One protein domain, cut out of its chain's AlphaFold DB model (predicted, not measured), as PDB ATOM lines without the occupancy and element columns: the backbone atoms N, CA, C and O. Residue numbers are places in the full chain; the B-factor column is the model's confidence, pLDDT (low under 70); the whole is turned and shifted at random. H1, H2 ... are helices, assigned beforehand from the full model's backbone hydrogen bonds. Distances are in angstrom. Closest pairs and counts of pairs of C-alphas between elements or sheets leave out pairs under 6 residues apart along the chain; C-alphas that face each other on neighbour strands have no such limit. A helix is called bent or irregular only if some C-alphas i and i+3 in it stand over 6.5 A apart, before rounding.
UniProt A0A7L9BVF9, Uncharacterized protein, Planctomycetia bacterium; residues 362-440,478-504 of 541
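Overview. This is residues 362 to 440 and 478 to 504 of the 541 residues of an uncharacterized protein of Planctomycetia bacterium (UniProt A0A7L9BVF9). One long bent helix, H2, makes the length: its first arm, H2a, forms an up-and-down bundle with H1 and H3, each running against the one before it in the chain, and its second arm, H2b, runs on past them, residues 425 to 440 sticking out. The printed part has 106 residues, with four named helices in the order H1, H2, H3, H4 and no named strand: all helix. It is only just extended, close to loose, with a radius of gyration of the C-alphas of 19.6 A and spans of 71 by 25 by 17 A.

Arrangement. Look first at H2, residues 396 to 440, assigned as one helix by its hydrogen bonds but bent, C-alphas 412 and 415 being 6.6 A apart; arms H2a, 396 to 412, and H2b, 415 to 440, stand at a steep tilt of 35.1 degrees, only just past shallow. H3, residues 482 to 498, touches H2a, closest at C-alphas 402 and 495, 6.0 A, opposite ways at a shallow tilt of 14 degrees. H1, residues 368 to 383, touches H2a as a hairpin, closest at C-alphas 368 and 410, 6.3 A, with a shallow tilt of 17 degrees. H4, residues 501 to 504, is close to but not clearly touching H1, closest at C-alphas 382 and 503, 7.6 A. Every O i to N i+4 pair is within hydrogen-bond range in H2a, H2b and H3, and 10 of 12 are in H1; H4 is too short for one.

Along the chain. Find C-alpha 396 at (-91.231, 88.612, 4.018); H2a runs 24.8 A from there, and H2b 37.7 A to C-alpha 440 at (-64.758, 30.086, 6.780). H3 is 24.9 A long; H1, 23.5 A, is only just irregular, C-alphas 369 and 372 being 6.9 A apart.

Size, cuts and confidence. The C-alphas of Val 391 and Gln 440 are the farthest apart, 71.3 A. Residues 441 to 477 are not printed; C-alphas 440 and 478 stand 27.7 A apart across this cut, in the link from H2 to H3. The link from H1 to H2 is long, and that from H3 to H4 is tight. Mean pLDDT of the printed part is 75.2, with 29 residues under 70, among them 379 to 392.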
ATOM      1  N   GLU A 362     -88.571  62.991  -6.798       43.34
ATOM      2  CA  GLU A 362     -89.213  61.761  -6.334       43.34
ATOM      3  C   GLU A 362     -88.555  61.369  -5.000       43.34
ATOM      4  O   GLU A 362     -87.351  61.550  -4.802       43.34
ATOM      5  N   ALA A 363     -89.359  60.910  -4.037       50.38
ATOM      6  CA  ALA A 363     -88.910  60.551  -2.691       50.38
ATOM      7  C   ALA A 363     -88.314  61.703  -1.842       50.38
ATOM      8  O   ALA A 363     -87.681  61.430  -0.816       50.38
ATOM      9  N   VAL A 364     -88.543  62.982  -2.190       53.22
ATOM     10  CA  VAL A 364     -88.164  64.138  -1.339       53.22
ATOM     11  C   VAL A 364     -88.691  63.993   0.083       53.22
ATOM     12  O   VAL A 364     -88.025  64.367   1.044       53.22
ATOM     13  N   GLU A 365     -89.855  63.369   0.231       65.50
ATOM     14  CA  GLU A 365     -90.501  63.104   1.504       65.50
ATOM     15  C   GLU A 365     -89.681  62.216   2.442       65.50
ATOM     16  O   GLU A 365     -89.952  62.208   3.636       65.50
ATOM     17  N   PHE A 366     -88.648  61.541   1.934       70.81
ATOM     18  CA  PHE A 366     -87.761  60.667   2.699       70.81
ATOM     19  C   PHE A 366     -86.328  61.209   2.832       70.81
ATOM     20  O   PHE A 366     -85.516  60.602   3.528       70.81
ATOM     21  N   ARG A 367     -86.008  62.347   2.197       66.00
ATOM     22  CA  ARG A 367     -84.661  62.945   2.161       66.00
ATOM     23  C   ARG A 367     -84.653  64.306   2.860       66.00
ATOM     24  O   ARG A 367     -84.874  65.341   2.241       66.00
ATOM     25  N   VAL A 368     -84.409  64.305   4.170       71.31
ATOM     26  CA  VAL A 368     -84.541  65.495   5.040       71.31
ATOM     27  C   VAL A 368     -83.593  66.643   4.649       71.31
ATOM     28  O   VAL A 368     -83.954  67.823   4.763       71.31
ATOM     29  N   ASP A 369     -82.414  66.321   4.120       67.06
ATOM     30  CA  ASP A 369     -81.443  67.307   3.630       67.06
ATOM     31  C   ASP A 369     -81.947  68.046   2.379       67.06
ATOM     32  O   ASP A 369     -81.668  69.230   2.203       67.06
ATOM     33  N   GLU A 370     -82.831  67.426   1.596       57.72
ATOM     34  CA  GLU A 370     -83.421  68.000   0.376       57.72
ATOM     35  C   GLU A 370     -84.638  68.902   0.656       57.72
ATOM     36  O   GLU A 370     -85.135  69.608  -0.228       57.72
ATOM     37  N   TRP A 371     -85.148  68.929   1.893       70.75
ATOM     38  CA  TRP A 371     -86.357  69.693   2.231       70.75
ATOM     39  C   TRP A 371     -86.175  71.206   2.097       70.75
ATOM     40  O   TRP A 371     -87.136  71.921   1.831       70.75
ATOM     41  N   GLU A 372     -84.952  71.715   2.231       66.00
ATOM     42  CA  GLU A 372     -84.669  73.133   2.003       66.00
ATOM     43  C   GLU A 372     -84.811  73.530   0.541       66.00
ATOM     44  O   GLU A 372     -85.417  74.561   0.255       66.00
ATOM     45  N   ALA A 373     -84.341  72.692  -0.386       51.88
ATOM     46  CA  ALA A 373     -84.560  72.909  -1.810       51.88
ATOM     47  C   ALA A 373     -86.064  72.925  -2.131       51.88
ATOM     48  O   ALA A 373     -86.532  73.783  -2.882       51.88
ATOM     49  N   TYR A 374     -86.845  72.044  -1.493       60.78
ATOM     50  CA  TYR A 374     -88.305  72.048  -1.601       60.78
ATOM     51  C   TYR A 374     -88.935  73.362  -1.103       60.78
ATOM     52  O   TYR A 374     -89.740  73.966  -1.816       60.78
ATOM     53  N   VAL A 375     -88.566  73.844   0.092       60.31
ATOM     54  CA  VAL A 375     -89.119  75.092   0.654       60.31
ATOM     55  C   VAL A 375     -88.704  76.316  -0.154       60.31
ATOM     56  O   VAL A 375     -89.544  77.175  -0.413       60.31
ATOM     57  N   ARG A 376     -87.455  76.379  -0.626       54.91
ATOM     58  CA  ARG A 376     -86.988  77.454  -1.515       54.91
ATOM     59  C   ARG A 376     -87.810  77.510  -2.803       54.91
ATOM     60  O   ARG A 376     -88.299  78.578  -3.161       54.91
ATOM     61  N   ARG A 377     -88.068  76.364  -3.445       55.91
ATOM     62  CA  ARG A 377     -88.948  76.283  -4.629       55.91
ATOM     63  C   ARG A 377     -90.379  76.716  -4.326       55.91
ATOM     64  O   ARG A 377     -90.991  77.413  -5.130       55.91
ATOM     65  N   TRP A 378     -90.913  76.328  -3.169       71.12
ATOM     66  CA  TRP A 378     -92.238  76.771  -2.738       71.12
ATOM     67  C   TRP A 378     -92.294  78.295  -2.546       71.12
ATOM     68  O   TRP A 378     -93.261  78.918  -2.981       71.12
ATOM     69  N   VAL A 379     -91.258  78.905  -1.957       60.19
ATOM     70  CA  VAL A 379     -91.164  80.364  -1.794       60.19
ATOM     71  C   VAL A 379     -91.114  81.056  -3.151       60.19
ATOM     72  O   VAL A 379     -91.884  81.989  -3.363       60.19
ATOM     73  N   LEU A 380     -90.273  80.588  -4.077       51.50
ATOM     74  CA  LEU A 380     -90.156  81.153  -5.427       51.50
ATOM     75  C   LEU A 380     -91.494  81.106  -6.171       51.50
ATOM     76  O   LEU A 380     -91.999  82.143  -6.596       51.50
ATOM     77  N   LYS A 381     -92.140  79.931  -6.192       56.25
ATOM     78  CA  LYS A 381     -93.448  79.708  -6.830       56.25
ATOM     79  C   LYS A 381     -94.527  80.713  -6.399       56.25
ATOM     80  O   LYS A 381     -95.423  81.005  -7.183       56.25
ATOM     81  N   HIS A 382     -94.485  81.188  -5.153       64.00
ATOM     82  CA  HIS A 382     -95.505  82.084  -4.599       64.00
ATOM     83  C   HIS A 382     -95.010  83.531  -4.396       64.00
ATOM     84  O   HIS A 382     -95.806  84.400  -4.036       64.00
ATOM     85  N   SER A 383     -93.718  83.806  -4.608       57.19
ATOM     86  CA  SER A 383     -93.137  85.158  -4.545       57.19
ATOM     87  C   SER A 383     -93.132  85.838  -5.909       57.19
ATOM     88  O   SER A 383     -93.331  87.047  -5.978       57.19
ATOM     89  N   GLU A 384     -92.962  85.064  -6.980       50.88
ATOM     90  CA  GLU A 384     -92.915  85.556  -8.354       50.88
ATOM     91  C   GLU A 384     -94.095  84.964  -9.126       50.88
ATOM     92  O   GLU A 384     -94.393  83.773  -9.041       50.88
ATOM     93  N   GLY A 385     -94.841  85.813  -9.834       44.81
ATOM     94  CA  GLY A 385     -96.006  85.410 -10.620       44.81
ATOM     95  C   GLY A 385     -95.608  84.647 -11.882       44.81
ATOM     96  O   GLY A 385     -95.831  85.139 -12.985       44.81
ATOM     97  N   VAL A 386     -95.027  83.457 -11.732       36.25
ATOM     98  CA  VAL A 386     -94.594  82.614 -12.848       36.25
ATOM     99  C   VAL A 386     -95.824  82.154 -13.640       36.25
ATOM    100  O   VAL A 386     -96.613  81.325 -13.184       36.25
ATOM    101  N   GLY A 387     -96.022  82.725 -14.831       37.97
ATOM    102  CA  GLY A 387     -96.957  82.258 -15.869       37.97
ATOM    103  C   GLY A 387     -98.464  82.410 -15.600       37.97
ATOM    104  O   GLY A 387     -99.249  82.455 -16.545       37.97
ATOM    105  N   TYR A 388     -98.889  82.566 -14.348       35.50
ATOM    106  CA  TYR A 388    -100.260  82.901 -13.967       35.50
ATOM    107  C   TYR A 388    -100.206  84.040 -12.956       35.50
ATOM    108  O   TYR A 388     -99.548  83.924 -11.928       35.50
ATOM    109  N   LYS A 389    -100.890  85.152 -13.252       42.91
ATOM    110  CA  LYS A 389    -100.975  86.333 -12.380       42.91
ATOM    111  C   LYS A 389    -101.541  85.949 -11.005       42.91
ATOM    112  O   LYS A 389    -102.753  86.013 -10.795       42.91
ATOM    113  N   LEU A 390    -100.677  85.561 -10.070       48.78
ATOM    114  CA  LEU A 390    -100.993  85.575  -8.650       48.78
ATOM    115  C   LEU A 390    -101.278  87.030  -8.272       48.78
ATOM    116  O   LEU A 390    -100.536  87.938  -8.638       48.78
ATOM    117  N   VAL A 391    -102.407  87.251  -7.602       56.34
ATOM    118  CA  VAL A 391    -102.901  88.601  -7.293       56.34
ATOM    119  C   VAL A 391    -102.033  89.280  -6.222       56.34
ATOM    120  O   VAL A 391    -101.966  90.504  -6.194       56.34
ATOM    121  N   GLU A 392    -101.349  88.505  -5.370       67.44
ATOM    122  CA  GLU A 392    -100.517  89.001  -4.264       67.44
ATOM    123  C   GLU A 392     -99.286  88.086  -4.050       67.44
ATOM    124  O   GLU A 392     -99.476  86.894  -3.796       67.44
ATOM    125  N   PRO A 393     -98.038  88.593  -4.114       73.25
ATOM    126  CA  PRO A 393     -96.831  87.808  -3.826       73.25
ATOM    127  C   PRO A 393     -96.662  87.530  -2.319       73.25
ATOM    128  O   PRO A 393     -97.311  88.164  -1.482       73.25
ATOM    129  N   LEU A 394     -95.786  86.589  -1.948       70.06
ATOM    130  CA  LEU A 394     -95.436  86.341  -0.541       70.06
ATOM    131  C   LEU A 394     -94.804  87.571   0.129       70.06
ATOM    132  O   LEU A 394     -93.840  88.152  -0.365       70.06
ATOM    133  N   THR A 395     -95.276  87.886   1.332       80.56
ATOM    134  CA  THR A 395     -94.639  88.846   2.246       80.56
ATOM    135  C   THR A 395     -93.386  88.252   2.894       80.56
ATOM    136  O   THR A 395     -93.298  87.040   3.106       80.56
ATOM    137  N   ASP A 396     -92.445  89.089   3.331       71.81
ATOM    138  CA  ASP A 396     -91.231  88.612   4.018       71.81
ATOM    139  C   ASP A 396     -91.531  87.894   5.340       71.81
ATOM    140  O   ASP A 396     -90.813  86.975   5.745       71.81
ATOM    141  N   LYS A 397     -92.662  88.231   5.977       81.62
ATOM    142  CA  LYS A 397     -93.187  87.497   7.132       81.62
ATOM    143  C   LYS A 397     -93.565  86.059   6.763       81.62
ATOM    144  O   LYS A 397     -93.254  85.145   7.524       81.62
ATOM    145  N   GLN A 398     -94.199  85.839   5.608       82.56
ATOM    146  CA  GLN A 398     -94.532  84.494   5.118       82.56
ATOM    147  C   GLN A 398     -93.276  83.714   4.707       82.56
ATOM    148  O   GLN A 398     -93.171  82.536   5.041       82.56
ATOM    149  N   LYS A 399     -92.289  84.362   4.072       72.50
ATOM    150  CA  LYS A 399     -90.994  83.736   3.732       72.50
ATOM    151  C   LYS A 399     -90.239  83.285   4.990       72.50
ATOM    152  O   LYS A 399     -89.794  82.143   5.080       72.50
ATOM    153  N   SER A 400     -90.176  84.149   6.004       71.06
ATOM    154  CA  SER A 400     -89.559  83.832   7.301       71.06
ATOM    155  C   SER A 400     -90.298  82.703   8.028       71.06
ATOM    156  O   SER A 400     -89.674  81.807   8.598       71.06
ATOM    157  N   ALA A 401     -91.634  82.701   7.971       78.94
ATOM    158  CA  ALA A 401     -92.448  81.630   8.536       78.94
ATOM    159  C   ALA A 401     -92.224  80.288   7.817       78.94
ATOM    160  O   ALA A 401     -92.144  79.260   8.485       78.94
ATOM    161  N   ALA A 402     -92.049  80.284   6.492       67.62
ATOM    162  CA  ALA A 402     -91.740  79.074   5.727       67.62
ATOM    163  C   ALA A 402     -90.415  78.432   6.177       67.62
ATOM    164  O   ALA A 402     -90.349  77.217   6.373       67.62
ATOM    165  N   GLN A 403     -89.392  79.250   6.450       67.31
ATOM    166  CA  GLN A 403     -88.120  78.767   6.995       67.31
ATOM    167  C   GLN A 403     -88.270  78.206   8.417       67.31
ATOM    168  O   GLN A 403     -87.681  77.177   8.747       67.31
ATOM    169  N   ALA A 404     -89.091  78.838   9.258       77.06
ATOM    170  CA  ALA A 404     -89.375  78.329  10.599       77.06
ATOM    171  C   ALA A 404     -90.090  76.963  10.559       77.06
ATOM    172  O   ALA A 404     -89.758  76.072  11.343       77.06
ATOM    173  N   VAL A 405     -91.026  76.769   9.620       83.88
ATOM    174  CA  VAL A 405     -91.691  75.475   9.388       83.88
ATOM    175  C   VAL A 405     -90.679  74.412   8.943       83.88
ATOM    176  O   VAL A 405     -90.700  73.303   9.478       83.88
ATOM    177  N   LEU A 406     -89.766  74.741   8.020       80.25
ATOM    178  CA  LEU A 406     -88.695  73.834   7.587       80.25
ATOM    179  C   LEU A 406     -87.831  73.366   8.763       80.25
ATOM    180  O   LEU A 406     -87.617  72.165   8.928       80.25
ATOM    181  N   ILE A 407     -87.335  74.308   9.571       80.00
ATOM    182  CA  ILE A 407     -86.452  74.015  10.708       80.00
ATOM    183  C   ILE A 407     -87.158  73.095  11.712       80.00
ATOM    184  O   ILE A 407     -86.570  72.113  12.166       80.00
ATOM    185  N   ASP A 408     -88.425  73.372  12.025       89.00
ATOM    186  CA  ASP A 408     -89.218  72.554  12.946       89.00
ATOM    187  C   ASP A 408     -89.445  71.126  12.418       89.00
ATOM    188  O   ASP A 408     -89.222  70.145  13.132       89.00
ATOM    189  N   CYS A 409     -89.810  70.983  11.141       85.25
ATOM    190  CA  CYS A 409     -89.990  69.670  10.522       85.25
ATOM    191  C   CYS A 409     -88.664  68.889  10.436       85.25
ATOM    192  O   CYS A 409     -88.640  67.703  10.773       85.25
ATOM    193  N   ARG A 410     -87.543  69.538  10.082       83.38
ATOM    194  CA  ARG A 410     -86.205  68.908  10.073       83.38
ATOM    195  C   ARG A 410     -85.796  68.416  11.458       83.38
ATOM    196  O   ARG A 410     -85.357  67.277  11.589       83.38
ATOM    197  N   LYS A 411     -86.007  69.226  12.502       91.06
ATOM    198  CA  LYS A 411     -85.701  68.858  13.894       91.06
ATOM    199  C   LYS A 411     -86.429  67.584  14.339       91.06
ATOM    200  O   LYS A 411     -85.903  66.829  15.152       91.06
ATOM    201  N   ARG A 412     -87.631  67.335  13.812       92.88
ATOM    202  CA  ARG A 412     -88.424  66.128  14.097       92.88
ATOM    203  C   ARG A 412     -88.007  64.921  13.255       92.88
ATOM    204  O   ARG A 412     -88.101  63.799  13.743       92.88
ATOM    205  N   ALA A 413     -87.578  65.140  12.013       89.19
ATOM    206  CA  ALA A 413     -87.255  64.073  11.070       89.19
ATOM    207  C   ALA A 413     -85.810  63.563  11.189       89.19
ATOM    208  O   ALA A 413     -85.593  62.354  11.118       89.19
ATOM    209  N   MET A 414     -84.834  64.446  11.433       86.12
ATOM    210  CA  MET A 414     -83.411  64.078  11.518       86.12
ATOM    211  C   MET A 414     -83.112  62.973  12.540       86.12
ATOM    212  O   MET A 414     -82.452  62.008  12.161       86.12
ATOM    213  N   PRO A 415     -83.659  62.997  13.774       90.94
ATOM    214  CA  PRO A 415     -83.410  61.919  14.733       90.94
ATOM    215  C   PRO A 415     -83.899  60.543  14.257       90.94
ATOM    216  O   PRO A 415     -83.348  59.520  14.659       90.94
ATOM    217  N   LEU A 416     -84.937  60.496  13.410       89.56
ATOM    218  CA  LEU A 416     -85.442  59.244  12.834       89.56
ATOM    219  C   LEU A 416     -84.472  58.704  11.779       89.56
ATOM    220  O   LEU A 416     -84.162  57.514  11.787       89.56
ATOM    221  N   VAL A 417     -83.960  59.587  10.918       84.50
ATOM    222  CA  VAL A 417     -82.979  59.244   9.881       84.50
ATOM    223  C   VAL A 417     -81.660  58.799  10.510       84.50
ATOM    224  O   VAL A 417     -81.156  57.730  10.177       84.50
ATOM    225  N   GLU A 418     -81.133  59.560  11.470       86.94
ATOM    226  CA  GLU A 418     -79.882  59.244  12.171       86.94
ATOM    227  C   GLU A 418     -79.963  57.897  12.893       86.94
ATOM    228  O   GLU A 418     -79.081  57.050  12.728       86.94
ATOM    229  N   LYS A 419     -81.052  57.653  13.633       89.06
ATOM    230  CA  LYS A 419     -81.281  56.368  14.302       89.06
ATOM    231  C   LYS A 419     -81.303  55.212  13.301       89.06
ATOM    232  O   LYS A 419     -80.646  54.197  13.518       89.06
ATOM    233  N   ARG A 420     -82.013  55.378  12.185       84.06
ATOM    234  CA  ARG A 420     -82.138  54.346  11.148       84.06
ATOM    235  C   ARG A 420     -80.814  54.075  10.432       84.06
ATOM    236  O   ARG A 420     -80.529  52.928  10.106       84.06
ATOM    237  N   LEU A 421     -79.979  55.097  10.228       83.00
ATOM    238  CA  LEU A 421     -78.629  54.945   9.674       83.00
ATOM    239  C   LEU A 421     -77.708  54.149  10.606       83.00
ATOM    240  O   LEU A 421     -76.926  53.324  10.129       83.00
ATOM    241  N   VAL A 422     -77.808  54.369  11.920       87.50
ATOM    242  CA  VAL A 422     -77.079  53.577  12.923       87.50
ATOM    243  C   VAL A 422     -77.545  52.120  12.887       87.50
ATOM    244  O   VAL A 422     -76.716  51.229  12.704       87.50
ATOM    245  N   GLU A 423     -78.858  51.878  12.942       87.38
ATOM    246  CA  GLU A 423     -79.444  50.530  12.870       87.38
ATOM    247  C   GLU A 423     -79.066  49.803  11.567       87.38
ATOM    248  O   GLU A 423     -78.738  48.616  11.579       87.38
ATOM    249  N   LEU A 424     -79.052  50.513  10.433       84.38
ATOM    250  CA  LEU A 424     -78.645  49.963   9.140       84.38
ATOM    251  C   LEU A 424     -77.163  49.575   9.128       84.38
ATOM    252  O   LEU A 424     -76.809  48.515   8.606       84.38
ATOM    253  N   ARG A 425     -76.289  50.411   9.699       84.94
ATOM    254  CA  ARG A 425     -74.850  50.130   9.792       84.94
ATOM    255  C   ARG A 425     -74.586  48.891  10.648       84.94
ATOM    256  O   ARG A 425     -73.813  48.028  10.236       84.94
ATOM    257  N   GLU A 426     -75.258  48.779  11.791       87.88
ATOM    258  CA  GLU A 426     -75.177  47.608  12.669       87.88
ATOM    259  C   GLU A 426     -75.705  46.345  11.976       87.88
ATOM    260  O   GLU A 426     -75.037  45.309  11.977       87.88
ATOM    261  N   ALA A 427     -76.864  46.431  11.312       85.75
ATOM    262  CA  ALA A 427     -77.459  45.313  10.583       85.75
ATOM    263  C   ALA A 427     -76.572  44.819   9.428       85.75
ATOM    264  O   ALA A 427     -76.407  43.608   9.261       85.75
ATOM    265  N   ARG A 428     -75.953  45.734   8.668       86.44
ATOM    266  CA  ARG A 428     -74.991  45.395   7.606       86.44
ATOM    267  C   ARG A 428     -73.741  44.725   8.172       86.44
ATOM    268  O   ARG A 428     -73.370  43.656   7.702       86.44
ATOM    269  N   HIS A 429     -73.163  45.272   9.242       89.06
ATOM    270  CA  HIS A 429     -72.002  44.667   9.898       89.06
ATOM    271  C   HIS A 429     -72.292  43.241  10.401       89.06
ATOM    272  O   HIS A 429     -71.476  42.332  10.230       89.06
ATOM    273  N   MET A 430     -73.471  43.014  10.995       88.31
ATOM    274  CA  MET A 430     -73.904  41.678  11.419       88.31
ATOM    275  C   MET A 430     -74.096  40.721  10.237       88.31
ATOM    276  O   MET A 430     -73.709  39.555  10.335       88.31
ATOM    277  N   LEU A 431     -74.672  41.197   9.127       86.00
ATOM    278  CA  LEU A 431     -74.854  40.410   7.907       86.00
ATOM    279  C   LEU A 431     -73.508  39.996   7.299       86.00
ATOM    280  O   LEU A 431     -73.320  38.824   6.968       86.00
ATOM    281  N   ASP A 432     -72.561  40.925   7.207       84.50
ATOM    282  CA  ASP A 432     -71.232  40.678   6.644       84.50
ATOM    283  C   ASP A 432     -70.418  39.727   7.529       84.50
ATOM    284  O   ASP A 432     -69.822  38.770   7.033       84.50
ATOM    285  N   SER A 433     -70.487  39.899   8.852       85.81
ATOM    286  CA  SER A 433     -69.865  38.985   9.821       85.81
ATOM    287  C   SER A 433     -70.443  37.566   9.729       85.81
ATOM    288  O   SER A 433     -69.705  36.577   9.780       85.81
ATOM    289  N   ALA A 434     -71.766  37.446   9.560       84.44
ATOM    290  CA  ALA A 434     -72.439  36.158   9.390       84.44
ATOM    291  C   ALA A 434     -72.049  35.477   8.067       84.44
ATOM    292  O   ALA A 434     -71.804  34.269   8.050       84.44
ATOM    293  N   ARG A 435     -71.926  36.243   6.974       85.38
ATOM    294  CA  ARG A 435     -71.457  35.747   5.670       85.38
ATOM    295  C   ARG A 435     -70.001  35.285   5.719       85.38
ATOM    296  O   ARG A 435     -69.704  34.189   5.246       85.38
ATOM    297  N   ALA A 436     -69.116  36.066   6.338       82.25
ATOM    298  CA  ALA A 436     -67.704  35.719   6.499       82.25
ATOM    299  C   ALA A 436     -67.516  34.441   7.337       82.25
ATOM    300  O   ALA A 436     -66.766  33.546   6.951       82.25
ATOM    301  N   SER A 437     -68.268  34.307   8.435       80.38
ATOM    302  CA  SER A 437     -68.241  33.106   9.283       80.38
ATOM    303  C   SER A 437     -68.752  31.863   8.537       80.38
ATOM    304  O   SER A 437     -68.180  30.777   8.653       80.38
ATOM    305  N   ALA A 438     -69.805  32.011   7.724       78.12
ATOM    306  CA  ALA A 438     -70.336  30.926   6.900       78.12
ATOM    307  C   ALA A 438     -69.350  30.480   5.800       78.12
ATOM    308  O   ALA A 438     -69.279  29.288   5.499       78.12
ATOM    309  N   ALA A 439     -68.564  31.405   5.238       74.69
ATOM    310  CA  ALA A 439     -67.515  31.103   4.259       74.69
ATOM    311  C   ALA A 439     -66.331  30.342   4.887       74.69
ATOM    312  O   ALA A 439     -65.948  29.290   4.381       74.69
ATOM    313  N   GLN A 440     -65.835  30.781   6.050       73.81
ATOM    314  CA  GLN A 440     -64.758  30.086   6.780       73.81
ATOM    315  C   GLN A 440     -65.153  28.666   7.218       73.81
ATOM    316  O   GLN A 440     -64.331  27.752   7.214       73.81
ATOM    317  N   GLU A 478     -83.433  49.797   4.596       78.88
ATOM    318  CA  GLU A 478     -83.212  50.508   3.324       78.88
ATOM    319  C   GLU A 478     -84.504  51.036   2.691       78.88
ATOM    320  O   GLU A 478     -84.465  51.967   1.891       78.88
ATOM    321  N   SER A 479     -85.659  50.468   3.053       79.25
ATOM    322  CA  SER A 479     -86.948  50.971   2.578       79.25
ATOM    323  C   SER A 479     -87.249  52.349   3.194       79.25
ATOM    324  O   SER A 479     -86.864  52.584   4.344       79.25
ATOM    325  N   PRO A 480     -87.960  53.245   2.487       76.38
ATOM    326  CA  PRO A 480     -88.258  54.587   2.983       76.38
ATOM    327  C   PRO A 480     -89.011  54.599   4.323       76.38
ATOM    328  O   PRO A 480     -89.874  53.755   4.577       76.38
ATOM    329  N   ASP A 481     -88.685  55.551   5.204       85.56
ATOM    330  CA  ASP A 481     -89.349  55.671   6.505       85.56
ATOM    331  C   ASP A 481     -90.674  56.431   6.378       85.56
ATOM    332  O   ASP A 481     -90.701  57.642   6.142       85.56
ATOM    333  N   GLN A 482     -91.784  55.722   6.587       88.38
ATOM    334  CA  GLN A 482     -93.129  56.289   6.492       88.38
ATOM    335  C   GLN A 482     -93.336  57.491   7.426       88.38
ATOM    336  O   GLN A 482     -94.025  58.439   7.057       88.38
ATOM    337  N   ARG A 483     -92.699  57.508   8.604       90.19
ATOM    338  CA  ARG A 483     -92.820  58.622   9.557       90.19
ATOM    339  C   ARG A 483     -92.111  59.873   9.055       90.19
ATOM    340  O   ARG A 483     -92.551  60.982   9.346       90.19
ATOM    341  N   VAL A 484     -91.022  59.713   8.304       87.94
ATOM    342  CA  VAL A 484     -90.326  60.839   7.663       87.94
ATOM    343  C   VAL A 484     -91.218  61.430   6.566       87.94
ATOM    344  O   VAL A 484     -91.400  62.649   6.537       87.94
ATOM    345  N   ALA A 485     -91.900  60.586   5.781       83.12
ATOM    346  CA  ALA A 485     -92.885  61.054   4.805       83.12
ATOM    347  C   ALA A 485     -94.100  61.745   5.429       83.12
ATOM    348  O   ALA A 485     -94.573  62.747   4.894       83.12
ATOM    349  N   GLU A 486     -94.592  61.269   6.572       88.94
ATOM    350  CA  GLU A 486     -95.661  61.941   7.320       88.94
ATOM    351  C   GLU A 486     -95.237  63.345   7.777       88.94
ATOM    352  O   GLU A 486     -95.999  64.303   7.636       88.94
ATOM    353  N   ILE A 487     -94.002  63.501   8.271       90.25
ATOM    354  CA  ILE A 487     -93.462  64.816   8.654       90.25
ATOM    355  C   ILE A 487     -93.312  65.721   7.424       90.25
ATOM    356  O   ILE A 487     -93.570  66.923   7.505       90.25
ATOM    357  N   PHE A 488     -92.947  65.167   6.271       84.81
ATOM    358  CA  PHE A 488     -92.894  65.942   5.038       84.81
ATOM    359  C   PHE A 488     -94.279  66.346   4.516       84.81
ATOM    360  O   PHE A 488     -94.464  67.472   4.055       84.81
ATOM    361  N   ALA A 489     -95.280  65.469   4.604       82.06
ATOM    362  CA  ALA A 489     -96.661  65.820   4.279       82.06
ATOM    363  C   ALA A 489     -97.153  66.981   5.162       82.06
ATOM    364  O   ALA A 489     -97.799  67.908   4.672       82.06
ATOM    365  N   GLU A 490     -96.759  66.983   6.438       89.31
ATOM    366  CA  GLU A 490     -97.016  68.082   7.368       89.31
ATOM    367  C   GLU A 490     -96.272  69.373   6.986       89.31
ATOM    368  O   GLU A 490     -96.865  70.452   7.038       89.31
ATOM    369  N   LEU A 491     -95.012  69.285   6.540       85.19
ATOM    370  CA  LEU A 491     -94.275  70.422   5.969       85.19
ATOM    371  C   LEU A 491     -95.062  71.047   4.808       85.19
ATOM    372  O   LEU A 491     -95.301  72.253   4.821       85.19
ATOM    373  N   LYS A 492     -95.523  70.241   3.840       83.06
ATOM    374  CA  LYS A 492     -96.330  70.733   2.707       83.06
ATOM    375  C   LYS A 492     -97.595  71.440   3.179       83.06
ATOM    376  O   LYS A 492     -97.868  72.559   2.755       83.06
ATOM    377  N   ARG A 493     -98.343  70.793   4.074       89.75
ATOM    378  CA  ARG A 493     -99.600  71.312   4.619       89.75
ATOM    379  C   ARG A 493     -99.396  72.670   5.295       89.75
ATOM    380  O   ARG A 493    -100.121  73.611   4.992       89.75
ATOM    381  N   ARG A 494     -98.380  72.792   6.155       89.25
ATOM    382  CA  ARG A 494     -98.066  74.034   6.881       89.25
ATOM    383  C   ARG A 494     -97.573  75.152   5.972       89.25
ATOM    384  O   ARG A 494     -97.845  76.309   6.263       89.25
ATOM    385  N   LEU A 495     -96.873  74.834   4.884       80.00
ATOM    386  CA  LEU A 495     -96.498  75.830   3.880       80.00
ATOM    387  C   LEU A 495     -97.737  76.372   3.163       80.00
ATOM    388  O   LEU A 495     -97.929  77.583   3.121       80.00
ATOM    389  N   GLU A 496     -98.637  75.503   2.698       84.44
ATOM    390  CA  GLU A 496     -99.910  75.926   2.095       84.44
ATOM    391  C   GLU A 496    -100.747  76.790   3.053       84.44
ATOM    392  O   GLU A 496    -101.379  77.762   2.633       84.44
ATOM    393  N   GLU A 497    -100.701  76.502   4.359       90.31
ATOM    394  CA  GLU A 497    -101.357  77.311   5.391       90.31
ATOM    395  C   GLU A 497    -100.856  78.760   5.468       90.31
ATOM    396  O   GLU A 497    -101.627  79.642   5.856       90.31
ATOM    397  N   LEU A 498     -99.614  79.030   5.054       88.12
ATOM    398  CA  LEU A 498     -99.054  80.383   5.027       88.12
ATOM    399  C   LEU A 498     -99.657  81.248   3.920       88.12
ATOM    400  O   LEU A 498     -99.607  82.471   4.032       88.12
ATOM    401  N   LEU A 499    -100.226  80.652   2.869       85.12
ATOM    402  CA  LEU A 499    -100.851  81.391   1.772       85.12
ATOM    403  C   LEU A 499    -102.189  81.984   2.206       85.12
ATOM    404  O   LEU A 499    -102.993  81.315   2.863       85.12
ATOM    405  N   THR A 500    -102.473  83.213   1.779       84.44
ATOM    406  CA  THR A 500    -103.809  83.802   1.918       84.44
ATOM    407  C   THR A 500    -104.810  83.095   1.000       84.44
ATOM    408  O   THR A 500    -104.445  82.472   0.002       84.44
ATOM    409  N   THR A 501    -106.110  83.236   1.273       80.38
ATOM    410  CA  THR A 501    -107.170  82.705   0.396       80.38
ATOM    411  C   THR A 501    -107.026  83.186  -1.055       80.38
ATOM    412  O   THR A 501    -107.326  82.436  -1.980       80.38
ATOM    413  N   ARG A 502    -106.524  84.414  -1.260       72.38
ATOM    414  CA  ARG A 502    -106.274  85.002  -2.588       72.38
ATOM    415  C   ARG A 502    -105.076  84.375  -3.302       72.38
ATOM    416  O   ARG A 502    -105.096  84.270  -4.522       72.38
ATOM    417  N   GLN A 503    -104.063  83.961  -2.545       76.00
ATOM    418  CA  GLN A 503    -102.874  83.278  -3.054       76.00
ATOM    419  C   GLN A 503    -103.151  81.808  -3.400       76.00
ATOM    420  O   GLN A 503    -102.581  81.298  -4.358       76.00
ATOM    421  N   ARG A 504    -104.054  81.137  -2.668       73.12
ATOM    422  CA  ARG A 504    -104.431  79.732  -2.928       73.12
ATOM    423  C   ARG A 504    -105.370  79.548  -4.119       73.12
ATOM    424  O   ARG A 504    -105.319  78.512  -4.773       73.12
TER     425      ARG A 504